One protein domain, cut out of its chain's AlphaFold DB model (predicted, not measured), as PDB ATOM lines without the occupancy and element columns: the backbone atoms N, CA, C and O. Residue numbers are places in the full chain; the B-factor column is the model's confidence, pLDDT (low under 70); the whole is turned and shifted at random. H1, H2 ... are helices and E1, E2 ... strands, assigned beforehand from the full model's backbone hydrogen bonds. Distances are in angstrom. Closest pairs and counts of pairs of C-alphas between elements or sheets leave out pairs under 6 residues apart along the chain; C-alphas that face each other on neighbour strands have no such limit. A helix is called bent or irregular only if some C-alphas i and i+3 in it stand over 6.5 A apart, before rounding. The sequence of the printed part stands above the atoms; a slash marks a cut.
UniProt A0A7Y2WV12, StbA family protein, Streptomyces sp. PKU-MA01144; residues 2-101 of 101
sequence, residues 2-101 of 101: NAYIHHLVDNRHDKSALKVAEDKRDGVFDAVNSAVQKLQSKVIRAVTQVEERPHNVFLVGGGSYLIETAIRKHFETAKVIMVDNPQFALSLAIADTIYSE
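AT A GLANCE: This is residues 2 to 101 of the 101 residues of the protein "StbA family protein" of Streptomyces sp. PKU-MA01144 (UniProt A0A7Y2WV12). One long helix, H2, makes a spine; a small unit of two short parallel strands, E1 and E2, with H3 between them and H2, packs on its later part, while the small helix H1 is near its middle. At the far side of the strands H4 leads away from the body, and residues 91 to 101 stick out. The printed part has 100 residues with four named helices and two named strands, in the order H1, H2, E1, H3, E2, H4, and the class is mostly helix. It is loose, with a radius of gyration of the C-alphas of 16.7 A, and flat, spanning 56 by 34 by 17 A.

HOW THE PARTS SIT: Start with H1, residues 2 to 10, and look across to H2, residues 22 to 50: they are close but not clearly touching, about perpendicular at 78 degrees, and their closest C-alphas, those of Val 9 and Val 32, are 7.1 A apart. Farther on, residues 36 to 44 of H2 alone touch H3, residues 64 to 74, at a steep tilt of 59 degrees, the same way, with the C-alphas of Gln 40 and Ile 67 closest at 5.4 A. E1, residues 56 to 59, and E2, residues 79 to 82, are parallel neighbours at 17 degrees; N 59 and O 81, 2.8 A, and N 81 and O 57, 2.8 A, are within hydrogen-bond range. E1, H3 and E2 form a strand-helix-strand unit, two parallel neighbour strands with a helix between them along the chain, and its crossover is right-handed. The closest C-alphas of H3 and E2, those of Arg 72 and Val 80, are 6.2 A apart. H4, residues 86 to 99, is close to H3 but not clearly touching, with the C-alphas of Ser 64 and Pro 86 closest at 7.2 A; H2 and H4 are apart. Every O i to N i+4 pair is within hydrogen-bond range in H1, against 22 of 25 in H2, 5 of 7 in H3 and 8 of 10 in H4.

IN THESE COORDINATES: Find C-alpha 2 at (99.774, 37.628, 0.948); from there H1 runs 12.1 A to Asp 10. H2 begins at C-alpha 22, (108.829, 34.154, 19.758), and runs 42.9 A to Val 50. E1 follows from Asn 56 to Leu 59, H3 spans 14.4 A from Ser 64 to His 74, and E2 goes from Lys 79 to Met 82. H4 runs 20.2 A from Pro 86 to C-alpha 99 at (78.359, 55.340, -16.240). H2, H3 and H4 are irregular: C-alphas 23 and 26 are 7.4 A apart, 66 and 69 are 7.7 A apart, and 87 and 90 are 7.6 A apart.

THE WHOLE: The two C-alphas farthest apart, those of Asp 23 and Glu 101, are 58.0 A apart. The printed part has no cut. The link from H1 to H2, 11 residues, is long, and the other links are tight. Mean pLDDT of the printed part is 91.0; look for values under 70 at residue 2 and residues 100 to 101.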
ATOM      1  N   ASN A   2     100.269  36.259   0.694       63.22
ATOM      2  CA  ASN A   2      99.774  37.628   0.948       63.22
ATOM      3  C   ASN A   2      99.086  37.822   2.309       63.22
ATOM      4  O   ASN A   2      99.355  38.813   2.977       63.22
ATOM      5  N   ALA A   3      98.273  36.865   2.773       73.12
ATOM      6  CA  ALA A   3      97.585  36.967   4.068       73.12
ATOM      7  C   ALA A   3      98.545  37.133   5.263       73.12
ATOM      8  O   ALA A   3      98.231  37.828   6.223       73.12
ATOM      9  N   TYR A   4      99.735  36.531   5.188       81.19
ATOM     10  CA  TYR A   4     100.760  36.673   6.220       81.19
ATOM     11  C   TYR A   4     101.371  38.080   6.220       81.19
ATOM     12  O   TYR A   4     101.534  38.675   7.279       81.19
ATOM     13  N   ILE A   5     101.645  38.649   5.042       80.31
ATOM     14  CA  ILE A   5     102.165  40.019   4.919       80.31
ATOM     15  C   ILE A   5     101.129  41.032   5.415       80.31
ATOM     16  O   ILE A   5     101.484  41.913   6.192       80.31
ATOM     17  N   HIS A   6      99.857  40.876   5.033       83.44
ATOM     18  CA  HIS A   6      98.770  41.711   5.549       83.44
ATOM     19  C   HIS A   6      98.692  41.641   7.075       83.44
ATOM     20  O   HIS A   6      98.739  42.676   7.726       83.44
ATOM     21  N   HIS A   7      98.726  40.432   7.652       86.50
ATOM     22  CA  HIS A   7      98.742  40.262   9.107       86.50
ATOM     23  C   HIS A   7      99.886  41.037   9.772       86.50
ATOM     24  O   HIS A   7      99.660  41.723  10.765       86.50
ATOM     25  N   LEU A   8     101.108  40.952   9.235       88.25
ATOM     26  CA  LEU A   8     102.259  41.671   9.790       88.25
ATOM     27  C   LEU A   8     102.100  43.193   9.698       88.25
ATOM     28  O   LEU A   8     102.452  43.906  10.633       88.25
ATOM     29  N   VAL A   9     101.587  43.690   8.574       86.31
ATOM     30  CA  VAL A   9     101.424  45.124   8.326       86.31
ATOM     31  C   VAL A   9     100.294  45.709   9.174       86.31
ATOM     32  O   VAL A   9     100.471  46.776   9.767       86.31
ATOM     33  N   ASP A  10      99.167  45.013   9.277       88.25
ATOM     34  CA  ASP A  10      97.989  45.464  10.022       88.25
ATOM     35  C   ASP A  10      98.256  45.469  11.532       88.25
ATOM     36  O   ASP A  10      97.857  46.395  12.235       88.25
ATOM     37  N   ASN A  11      99.026  44.491  12.019       91.00
ATOM     38  CA  ASN A  11      99.376  44.354  13.435       91.00
ATOM     39  C   ASN A  11     100.741  44.969  13.789       91.00
ATOM     40  O   ASN A  11     101.259  44.731  14.874       91.00
ATOM     41  N   ARG A  12     101.343  45.780  12.908       89.50
ATOM     42  CA  ARG A  12     102.696  46.348  13.112       89.50
ATOM     43  C   ARG A  12     102.860  47.191  14.380       89.50
ATOM     44  O   ARG A  12     103.985  47.435  14.797       89.50
ATOM     45  N   HIS A  13     101.754  47.650  14.965       90.19
ATOM     46  CA  HIS A  13     101.731  48.446  16.196       90.19
ATOM     47  C   HIS A  13     101.638  47.591  17.464       90.19
ATOM     48  O   HIS A  13     101.917  48.088  18.549       90.19
ATOM     49  N   ASP A  14     101.275  46.313  17.333       92.38
ATOM     50  CA  ASP A  14     101.161  45.369  18.440       92.38
ATOM     51  C   ASP A  14     102.067  44.163  18.189       92.38
ATOM     52  O   ASP A  14     101.730  43.201  17.496       92.38
ATOM     53  N   LYS A  15     103.242  44.209  18.819       90.62
ATOM     54  CA  LYS A  15     104.228  43.133  18.753       90.62
ATOM     55  C   LYS A  15     103.646  41.787  19.187       90.62
ATOM     56  O   LYS A  15     104.002  40.761  18.609       90.62
ATOM     57  N   SER A  16     102.763  41.775  20.186       89.19
ATOM     58  CA  SER A  16     102.183  40.546  20.738       89.19
ATOM     59  C   SER A  16     101.190  39.879  19.783       89.19
ATOM     60  O   SER A  16     101.088  38.653  19.764       89.19
ATOM     61  N   ALA A  17     100.544  40.664  18.917       90.81
ATOM     62  CA  ALA A  17      99.620  40.175  17.900       90.81
ATOM     63  C   ALA A  17     100.321  39.540  16.681       90.81
ATOM     64  O   ALA A  17      99.664  38.930  15.828       90.81
ATOM     65  N   LEU A  18     101.651  39.643  16.560       89.94
ATOM     66  CA  LEU A  18     102.396  39.050  15.449       89.94
ATOM     67  C   LEU A  18     102.443  37.519  15.564       89.94
ATOM     68  O   LEU A  18     103.060  36.955  16.470       89.94
ATOM     69  N   LYS A  19     101.845  36.837  14.577       88.75
ATOM     70  CA  LYS A  19     101.829  35.369  14.444       88.75
ATOM     71  C   LYS A  19     103.166  34.837  13.916       88.75
ATOM     72  O   LYS A  19     103.241  34.272  12.827       88.75
ATOM     73  N   VAL A  20     104.226  35.057  14.685       88.06
ATOM     74  CA  VAL A  20     105.600  34.621  14.404       88.06
ATOM     75  C   VAL A  20     106.191  33.904  15.614       88.06
ATOM     76  O   VAL A  20     105.717  34.088  16.738       88.06
ATOM     77  N   ALA A  21     107.217  33.085  15.370       91.00
ATOM     78  CA  ALA A  21     107.978  32.437  16.434       91.00
ATOM     79  C   ALA A  21     108.551  33.492  17.396       91.00
ATOM     80  O   ALA A  21     108.954  34.575  16.967       91.00
ATOM     81  N   GLU A  22     108.528  33.192  18.693       90.00
ATOM     82  CA  GLU A  22     108.829  34.154  19.758       90.00
ATOM     83  C   GLU A  22     110.247  34.728  19.648       90.00
ATOM     84  O   GLU A  22     110.425  35.941  19.730       90.00
ATOM     85  N   ASP A  23     111.222  33.879  19.320       93.06
ATOM     86  CA  ASP A  23     112.628  34.226  19.085       93.06
ATOM     87  C   ASP A  23     112.841  35.194  17.907       93.06
ATOM     88  O   ASP A  23     113.836  35.913  17.855       93.06
ATOM     89  N   LYS A  24     111.899  35.239  16.958       92.00
ATOM     90  CA  LYS A  24     111.951  36.109  15.771       92.00
ATOM     91  C   LYS A  24     111.069  37.345  15.893       92.00
ATOM     92  O   LYS A  24     111.118  38.209  15.018       92.00
ATOM     93  N   ARG A  25     110.238  37.429  16.934       92.19
ATOM     94  CA  ARG A  25     109.178  38.436  17.043       92.19
ATOM     95  C   ARG A  25     109.724  39.856  17.083       92.19
ATOM     96  O   ARG A  25     109.222  40.701  16.345       92.19
ATOM     97  N   ASP A  26     110.771  40.088  17.867       93.56
ATOM     98  CA  ASP A  26     111.429  41.396  17.965       93.56
ATOM     99  C   ASP A  26     112.033  41.813  16.621       93.56
ATOM    100  O   ASP A  26     111.699  42.866  16.084       93.56
ATOM    101  N   GLY A  27     112.824  40.929  16.004       94.12
ATOM    102  CA  GLY A  27     113.451  41.212  14.713       94.12
ATOM    103  C   GLY A  27     112.439  41.483  13.594       94.12
ATOM    104  O   GLY A  27     112.647  42.378  12.776       94.12
ATOM    105  N   VAL A  28     111.321  40.750  13.557       93.38
ATOM    106  CA  VAL A  28     110.246  40.986  12.578       93.38
ATOM    107  C   VAL A  28     109.537  42.312  12.847       93.38
ATOM    108  O   VAL A  28     109.314  43.074  11.906       93.38
ATOM    109  N   PHE A  29     109.198  42.601  14.104       94.56
ATOM    110  CA  PHE A  29     108.550  43.852  14.495       94.56
ATOM    111  C   PHE A  29     109.392  45.068  14.091       94.56
ATOM    112  O   PHE A  29     108.883  45.987  13.441       94.56
ATOM    113  N   ASP A  30     110.688  45.036  14.396       95.12
ATOM    114  CA  ASP A  30     111.616  46.116  14.071       95.12
ATOM    115  C   ASP A  30     111.812  46.257  12.562       95.12
ATOM    116  O   ASP A  30     111.830  47.373  12.036       95.12
ATOM    117  N   ALA A  31     111.911  45.140  11.835       94.44
ATOM    118  CA  ALA A  31     112.075  45.149  10.386       94.44
ATOM    119  C   ALA A  31     110.858  45.756   9.671       94.44
ATOM    120  O   ALA A  31     111.029  46.596   8.782       94.44
ATOM    121  N   VAL A  32     109.640  45.370  10.068       93.81
ATOM    122  CA  VAL A  32     108.395  45.903   9.493       93.81
ATOM    123  C   VAL A  32     108.277  47.398   9.778       93.81
ATOM    124  O   VAL A  32     108.092  48.184   8.845       93.81
ATOM    125  N   ASN A  33     108.447  47.818  11.032       94.75
ATOM    126  CA  ASN A  33     108.343  49.231  11.396       94.75
ATOM    127  C   ASN A  33     109.438  50.082  10.741       94.75
ATOM    128  O   ASN A  33     109.144  51.153  10.209       94.75
ATOM    129  N   SER A  34     110.673  49.581  10.656       95.81
ATOM    130  CA  SER A  34     111.764  50.252   9.936       95.81
ATOM    131  C   SER A  34     111.478  50.389   8.440       95.81
ATOM    132  O   SER A  34     111.803  51.411   7.830       95.81
ATOM    133  N   ALA A  35     110.876  49.374   7.814       95.25
ATOM    134  CA  ALA A  35     110.488  49.436   6.408       95.25
ATOM    135  C   ALA A  35     109.377  50.472   6.173       95.25
ATOM    136  O   ALA A  35     109.468  51.256   5.226       95.25
ATOM    137  N   VAL A  36     108.377  50.528   7.059       95.12
ATOM    138  CA  VAL A  36     107.301  51.528   7.008       95.12
ATOM    139  C   VAL A  36     107.850  52.940   7.218       95.12
ATOM    140  O   VAL A  36     107.515  53.837   6.449       95.12
ATOM    141  N   GLN A  37     108.758  53.149   8.172       95.94
ATOM    142  CA  GLN A  37     109.415  54.447   8.365       95.94
ATOM    143  C   GLN A  37     110.206  54.878   7.123       95.94
ATOM    144  O   GLN A  37     110.076  56.012   6.664       95.94
ATOM    145  N   LYS A  38     110.971  53.965   6.509       97.56
ATOM    146  CA  LYS A  38     111.686  54.245   5.252       97.56
ATOM    147  C   LYS A  38     110.730  54.609   4.116       97.56
ATOM    148  O   LYS A  38     111.041  55.504   3.332       97.56
ATOM    149  N   LEU A  39     109.586  53.926   4.015       96.25
ATOM    150  CA  LEU A  39     108.534  54.265   3.056       96.25
ATOM    151  C   LEU A  39     108.024  55.690   3.301       96.25
ATOM    152  O   LEU A  39     108.018  56.493   2.372       96.25
ATOM    153  N   GLN A  40     107.672  56.024   4.543       97.44
ATOM    154  CA  GLN A  40     107.191  57.353   4.923       97.44
ATOM    155  C   GLN A  40     108.194  58.451   4.555       97.44
ATOM    156  O   GLN A  40     107.818  59.425   3.908       97.44
ATOM    157  N   SER A  41     109.479  58.279   4.881       97.75
ATOM    158  CA  SER A  41     110.518  59.258   4.535       97.75
ATOM    159  C   SER A  41     110.666  59.452   3.025       97.75
ATOM    160  O   SER A  41     110.838  60.579   2.561       97.75
ATOM    161  N   LYS A  42     110.595  58.367   2.241       97.75
ATOM    162  CA  LYS A  42     110.660  58.443   0.773       97.75
ATOM    163  C   LYS A  42     109.455  59.170   0.192       97.75
ATOM    164  O   LYS A  42     109.636  59.998  -0.695       97.75
ATOM    165  N   VAL A  43     108.258  58.871   0.693       97.38
ATOM    166  CA  VAL A  43     107.030  59.523   0.235       97.38
ATOM    167  C   VAL A  43     107.064  61.006   0.572       97.38
ATOM    168  O   VAL A  43     106.870  61.797  -0.340       97.38
ATOM    169  N   ILE A  44     107.394  61.385   1.814       97.44
ATOM    170  CA  ILE A  44     107.532  62.795   2.216       97.44
ATOM    171  C   ILE A  44     108.487  63.520   1.269       97.44
ATOM    172  O   ILE A  44     108.105  64.503   0.648       97.44
ATOM    173  N   ARG A  45     109.695  62.980   1.068       97.19
ATOM    174  CA  ARG A  45     110.674  63.584   0.157       97.19
ATOM    175  C   ARG A  45     110.113  63.789  -1.253       97.19
ATOM    176  O   ARG A  45     110.386  64.821  -1.852       97.19
ATOM    177  N   ALA A  46     109.379  62.814  -1.784       96.44
ATOM    178  CA  ALA A  46     108.815  62.899  -3.125       96.44
ATOM    179  C   ALA A  46     107.684  63.934  -3.213       96.44
ATOM    180  O   ALA A  46     107.664  64.727  -4.146       96.44
ATOM    181  N   VAL A  47     106.764  63.964  -2.245       95.81
ATOM    182  CA  VAL A  47     105.615  64.884  -2.297       95.81
ATOM    183  C   VAL A  47     106.025  66.336  -2.066       95.81
ATOM    184  O   VAL A  47     105.518  67.201  -2.768       95.81
ATOM    185  N   THR A  48     107.000  66.609  -1.190       95.25
ATOM    186  CA  THR A  48     107.531  67.970  -0.979       95.25
ATOM    187  C   THR A  48     108.202  68.530  -2.238       95.25
ATOM    188  O   THR A  48     108.234  69.738  -2.433       95.25
ATOM    189  N   GLN A  49     108.743  67.667  -3.108       95.69
ATOM    190  CA  GLN A  49     109.309  68.088  -4.398       95.69
ATOM    191  C   GLN A  49     108.238  68.462  -5.426       95.69
ATOM    192  O   GLN A  49     108.544  69.179  -6.376       95.69
ATOM    193  N   VAL A  50     107.017  67.952  -5.264       94.88
ATOM    194  CA  VAL A  50     105.886  68.264  -6.143       94.88
ATOM    195  C   VAL A  50     105.189  69.536  -5.673       94.88
ATOM    196  O   VAL A  50     104.917  70.411  -6.485       94.88
ATOM    197  N   GLU A  51     104.911  69.632  -4.374       94.69
ATOM    198  CA  GLU A  51     104.262  70.785  -3.757       94.69
ATOM    199  C   GLU A  51     104.743  70.930  -2.307       94.69
ATOM    200  O   GLU A  51     104.627  70.004  -1.500       94.69
ATOM    201  N   GLU A  52     105.286  72.099  -1.971       93.38
ATOM    202  CA  GLU A  52     105.845  72.370  -0.646       93.38
ATOM    203  C   GLU A  52     104.744  72.711   0.369       93.38
ATOM    204  O   GLU A  52     104.866  72.376   1.550       93.38
ATOM    205  N   ARG A  53     103.663  73.380  -0.062       95.00
ATOM    206  CA  ARG A  53     102.611  73.906   0.828       95.00
ATOM    207  C   ARG A  53     101.207  73.659   0.269       95.00
ATOM    208  O   ARG A  53     100.487  74.611  -0.043       95.00
ATOM    209  N   PRO A  54     100.772  72.393   0.179       96.25
ATOM    210  CA  PRO A  54      99.448  72.075  -0.332       96.25
ATOM    211  C   PRO A  54      98.355  72.552   0.633       96.25
ATOM    212  O   PRO A  54      98.460  72.385   1.845       96.25
ATOM    213  N   HIS A  55      97.250  73.080   0.101       96.69
ATOM    214  CA  HIS A  55      96.053  73.358   0.910       96.69
ATOM    215  C   HIS A  55      95.263  72.084   1.234       96.69
ATOM    216  O   HIS A  55      94.719  71.950   2.328       96.69
ATOM    217  N   ASN A  56      95.201  71.149   0.282       96.62
ATOM    218  CA  ASN A  56      94.496  69.877   0.412       96.62
ATOM    219  C   ASN A  56      95.419  68.736  -0.014       96.62
ATOM    220  O   ASN A  56      96.097  68.841  -1.035       96.62
ATOM    221  N   VAL A  57      95.398  67.632   0.730       96.94
ATOM    222  CA  VAL A  57      96.135  66.409   0.391       96.94
ATOM    223  C   VAL A  57      95.164  65.240   0.417       96.94
ATOM    224  O   VAL A  57      94.611  64.917   1.467       96.94
ATOM    225  N   PHE A  58      94.967  64.599  -0.732       95.62
ATOM    226  CA  PHE A  58      94.113  63.422  -0.862       95.62
ATOM    227  C   PHE A  58      94.974  62.160  -0.863       95.62
ATOM    228  O   PHE A  58      95.854  61.999  -1.709       95.62
ATOM    229  N   LEU A  59      94.729  61.267   0.092       96.12
ATOM    230  CA  LEU A  59      95.411  59.983   0.195       96.12
ATOM    231  C   LEU A  59      94.564  58.899  -0.468       96.12
ATOM    232  O   LEU A  59      93.428  58.654  -0.060       96.12
ATOM    233  N   VAL A  60      95.141  58.263  -1.490       94.94
ATOM    234  CA  VAL A  60      94.523  57.196  -2.286       94.94
ATOM    235  C   VAL A  60      95.448  55.976  -2.390       94.94
ATOM    236  O   VAL A  60      96.661  56.058  -2.200       94.94
ATOM    237  N   GLY A  61      94.879  54.815  -2.696       92.38
ATOM    238  CA  GLY A  61      95.586  53.540  -2.793       92.38
ATOM    239  C   GLY A  61      95.790  52.840  -1.446       92.38
ATOM    240  O   GLY A  61      95.815  53.466  -0.387       92.38
ATOM    241  N   GLY A  62      95.996  51.518  -1.482       89.12
ATOM    242  CA  GLY A  62      96.146  50.690  -0.273       89.12
ATOM    243  C   GLY A  62      97.344  51.062   0.613       89.12
ATOM    244  O   GLY A  62      97.324  50.827   1.817       89.12
ATOM    245  N   GLY A  63      98.374  51.701   0.047       90.69
ATOM    246  CA  GLY A  63      99.534  52.189   0.801       90.69
ATOM    247  C   GLY A  63      99.250  53.402   1.692       90.69
ATOM    248  O   GLY A  63     100.069  53.715   2.555       90.69
ATOM    249  N   SER A  64      98.102  54.068   1.526       93.62
ATOM    250  CA  SER A  64      97.751  55.289   2.262       93.62
ATOM    251  C   SER A  64      97.734  55.092   3.775       93.62
ATOM    252  O   SER A  64      98.306  55.901   4.505       93.62
ATOM    253  N   TYR A  65      97.221  53.954   4.249       91.81
ATOM    254  CA  TYR A  65      97.198  53.588   5.672       91.81
ATOM    255  C   TYR A  65      98.590  53.485   6.318       91.81
ATOM    256  O   TYR A  65      98.726  53.510   7.543       91.81
ATOM    257  N   LEU A  66      99.647  53.334   5.513       93.94
ATOM    258  CA  LEU A  66     101.026  53.250   5.998       93.94
ATOM    259  C   LEU A  66     101.689  54.618   6.116       93.94
ATOM    260  O   LEU A  66     102.662  54.756   6.855       93.94
ATOM    261  N   ILE A  67     101.176  55.621   5.405       96.06
ATOM    262  CA  ILE A  67     101.798  56.943   5.291       96.06
ATOM    263  C   ILE A  67     100.957  58.067   5.890       96.06
ATOM    264  O   ILE A  67     101.502  59.137   6.138       96.06
ATOM    265  N   GLU A  68      99.669  57.836   6.157       95.38
ATOM    266  CA  GLU A  68      98.723  58.866   6.592       95.38
ATOM    267  C   GLU A  68      99.247  59.690   7.770       95.38
ATOM    268  O   GLU A  68      99.326  60.913   7.676       95.38
ATOM    269  N   THR A  69      99.659  59.037   8.858       94.19
ATOM    270  CA  THR A  69     100.174  59.727  10.049       94.19
ATOM    271  C   THR A  69     101.384  60.603   9.724       94.19
ATOM    272  O   THR A  69     101.494  61.719  10.226       94.19
ATOM    273  N   ALA A  70     102.280  60.122   8.860       96.56
ATOM    274  CA  ALA A  70     103.477  60.855   8.469       96.56
ATOM    275  C   ALA A  70     103.139  62.069   7.591       96.56
ATOM    276  O   ALA A  70     103.703  63.140   7.791       96.56
ATOM    277  N   ILE A  71     102.176  61.928   6.676       97.12
ATOM    278  CA  ILE A  71     101.685  63.023   5.832       97.12
ATOM    279  C   ILE A  71     100.974  64.087   6.668       97.12
ATOM    280  O   ILE A  71     101.279  65.266   6.520       97.12
ATOM    281  N   ARG A  72     100.081  63.684   7.582       97.31
ATOM    282  CA  ARG A  72      99.391  64.604   8.504       97.31
ATOM    283  C   ARG A  72     100.372  65.406   9.352       97.31
ATOM    284  O   ARG A  72     100.165  66.594   9.554       97.31
ATOM    285  N   LYS A  73     101.444  64.760   9.816       96.69
ATOM    286  CA  LYS A  73     102.509  65.420  10.578       96.69
ATOM    287  C   LYS A  73     103.388  66.326   9.715       96.69
ATOM    288  O   LYS A  73     103.898  67.316  10.207       96.69
ATOM    289  N   HIS A  74     103.634  65.978   8.456       97.12
ATOM    290  CA  HIS A  74     104.485  66.796   7.592       97.12
ATOM    291  C   HIS A  74     103.761  68.051   7.086       97.12
ATOM    292  O   HIS A  74     104.343  69.131   7.072       97.12
ATOM    293  N   PHE A  75     102.486  67.920   6.715       96.56
ATOM    294  CA  PHE A  75     101.648  69.015   6.231       96.56
ATOM    295  C   PHE A  75     100.596  69.404   7.276       96.56
ATOM    296  O   PHE A  75      99.397  69.276   7.041       96.56
ATOM    297  N   GLU A  76     101.047  69.876   8.439       95.31
ATOM    298  CA  GLU A  76     100.182  70.140   9.604       95.31
ATOM    299  C   GLU A  76      99.072  71.168   9.324       95.31
ATOM    300  O   GLU A  76      98.003  71.116   9.928       95.31
ATOM    301  N   THR A  77      99.311  72.098   8.397       94.38
ATOM    302  CA  THR A  77      98.358  73.149   8.007       94.38
ATOM    303  C   THR A  77      97.458  72.752   6.838       94.38
ATOM    304  O   THR A  77      96.500  73.466   6.536       94.38
ATOM    305  N   ALA A  78      97.746  71.632   6.173       96.69
ATOM    306  CA  ALA A  78      96.961  71.158   5.047       96.69
ATOM    307  C   ALA A  78      95.750  70.356   5.523       96.69
ATOM    308  O   ALA A  78      95.796  69.598   6.495       96.69
ATOM    309  N   LYS A  79      94.660  70.431   4.762       97.31
ATOM    310  CA  LYS A  79      93.533  69.521   4.937       97.31
ATOM    311  C   LYS A  79      93.882  68.160   4.329       97.31
ATOM    312  O   LYS A  79      93.751  67.954   3.124       97.31
ATOM    313  N   VAL A  80      94.322  67.224   5.169       96.88
ATOM    314  CA  VAL A  80      94.625  65.845   4.752       96.88
ATOM    315  C   VAL A  80      93.374  64.967   4.839       96.88
ATOM    316  O   VAL A  80      92.793  64.799   5.917       96.88
ATOM    317  N   ILE A  81      92.980  64.386   3.707       95.94
ATOM    318  CA  ILE A  81      91.770  63.578   3.531       95.94
ATOM    319  C   ILE A  81      92.188  62.198   3.024       95.94
ATOM    320  O   ILE A  81      92.742  62.081   1.934       95.94
ATOM    321  N   MET A  82      91.909  61.149   3.797       94.06
ATOM    322  CA  MET A  82      91.945  59.785   3.271       94.06
ATOM    323  C   MET A  82      90.581  59.490   2.660       94.06
ATOM    324  O   MET A  82      89.571  59.640   3.344       94.06
ATOM    325  N   VAL A  83      90.553  59.155   1.372       91.19
ATOM    326  CA  VAL A  83      89.287  58.886   0.679       91.19
ATOM    327  C   VAL A  83      88.692  57.561   1.149       91.19
ATOM    328  O   VAL A  83      89.431  56.665   1.566       91.19
ATOM    329  N   ASP A  84      87.372  57.423   1.052       86.56
ATOM    330  CA  ASP A  84      86.695  56.175   1.393       86.56
ATOM    331  C   ASP A  84      87.154  55.046   0.469       86.56
ATOM    332  O   ASP A  84      87.243  55.214  -0.747       86.56
ATOM    333  N   ASN A  85      87.443  53.883   1.056       86.06
ATOM    334  CA  ASN A  85      87.992  52.729   0.340       86.06
ATOM    335  C   ASN A  85      89.178  53.119  -0.567       86.06
ATOM    336  O   ASN A  85      89.123  52.911  -1.785       86.06
ATOM    337  N   PRO A  86      90.270  53.673  -0.007       87.25
ATOM    338  CA  PRO A  86      91.330  54.305  -0.786       87.25
ATOM    339  C   PRO A  86      91.958  53.355  -1.811       87.25
ATOM    340  O   PRO A  86      92.343  53.790  -2.893       87.25
ATOM    341  N   GLN A  87      92.003  52.050  -1.537       87.88
ATOM    342  CA  GLN A  87      92.469  51.021  -2.468       87.88
ATOM    343  C   GLN A  87      91.635  50.893  -3.752       87.88
ATOM    344  O   GLN A  87      92.176  50.471  -4.771       87.88
ATOM    345  N   PHE A  88      90.354  51.264  -3.719       88.88
ATOM    346  CA  PHE A  88      89.441  51.208  -4.862       88.88
ATOM    347  C   PHE A  88      89.181  52.580  -5.488       88.88
ATOM    348  O   PHE A  88      88.527  52.640  -6.524       88.88
ATOM    349  N   ALA A  89      89.718  53.662  -4.915       89.44
ATOM    350  CA  ALA A  89      89.443  55.033  -5.339       89.44
ATOM    351  C   ALA A  89      89.609  55.252  -6.852       89.44
ATOM    352  O   ALA A  89      88.741  55.840  -7.489       89.44
ATOM    353  N   LEU A  90      90.688  54.728  -7.443       88.31
ATOM    354  CA  LEU A  90      90.924  54.848  -8.884       88.31
ATOM    355  C   LEU A  90      89.895  54.059  -9.703       88.31
ATOM    356  O   LEU A  90      89.365  54.569 -10.683       88.31
ATOM    357  N   SER A  91      89.608  52.818  -9.307       89.75
ATOM    358  CA  SER A  91      88.644  51.968 -10.010       89.75
ATOM    359  C   SER A  91      87.227  52.538  -9.947       89.75
ATOM    360  O   SER A  91      86.524  52.497 -10.950       89.75
ATOM    361  N   LEU A  92      86.832  53.097  -8.798       88.06
ATOM    362  CA  LEU A  92      85.544  53.768  -8.621       88.06
ATOM    363  C   LEU A  92      85.451  55.022  -9.495       88.06
ATOM    364  O   LEU A  92      84.502  55.145 -10.256       88.06
ATOM    365  N   ALA A  93      86.475  55.881  -9.490       87.56
ATOM    366  CA  ALA A  93      86.497  57.079 -10.334       87.56
ATOM    367  C   ALA A  93      86.395  56.751 -11.836       87.56
ATOM    368  O   ALA A  93      85.719  57.455 -12.585       87.56
ATOM    369  N   ILE A  94      87.039  55.667 -12.284       87.94
ATOM    370  CA  ILE A  94      86.931  55.196 -13.671       87.94
ATOM    371  C   ILE A  94      85.509  54.711 -13.971       87.94
ATOM    372  O   ILE A  94      84.954  55.074 -15.003       87.94
ATOM    373  N   ALA A  95      84.919  53.904 -13.085       87.81
ATOM    374  CA  ALA A  95      83.561  53.401 -13.270       87.81
ATOM    375  C   ALA A  95      82.543  54.548 -13.324       87.81
ATOM    376  O   ALA A  95      81.749  54.602 -14.260       87.81
ATOM    377  N   ASP A  96      82.621  55.498 -12.392       84.62
ATOM    378  CA  ASP A  96      81.746  56.672 -12.364       84.62
ATOM    379  C   ASP A  96      81.845  57.477 -13.664       84.62
ATOM    380  O   ASP A  96      80.825  57.904 -14.196       84.62
ATOM    381  N   THR A  97      83.048  57.626 -14.225       83.19
ATOM    382  CA  THR A  97      83.250  58.328 -15.505       83.19
ATOM    383  C   THR A  97      82.550  57.618 -16.671       83.19
ATOM    384  O   THR A  97      82.023  58.281 -17.552       83.19
ATOM    385  N   ILE A  98      82.510  56.282 -16.678       74.88
ATOM    386  CA  ILE A  98      81.904  55.484 -17.759       74.88
ATOM    387  C   ILE A  98      80.372  55.458 -17.668       74.88
ATOM    388  O   ILE A  98      79.706  55.391 -18.694       74.88
ATOM    389  N   TYR A  99      79.809  55.466 -16.456       71.38
ATOM    390  CA  TYR A  99      78.359  55.340 -16.240       71.38
ATOM    391  C   TYR A  99      77.630  56.675 -16.030       71.38
ATOM    392  O   TYR A  99      76.407  56.677 -15.897       71.38
ATOM    393  N   SER A 100      78.364  57.790 -15.960       63.53
ATOM    394  CA  SER A 100      77.793  59.143 -15.849       63.53
ATOM    395  C   SER A 100      77.695  59.879 -17.195       63.53
ATOM    396  O   SER A 100      77.245  61.025 -17.215       63.53
ATOM    397  N   GLU A 101      78.113  59.235 -18.291       50.91
ATOM    398  CA  GLU A 101      77.820  59.623 -19.684       50.91
ATOM    399  C   GLU A 101      76.567  58.901 -20.201       50.91
ATOM    400  O   GLU A 101      75.797  59.543 -20.954       50.91
TER     401      GLU A 101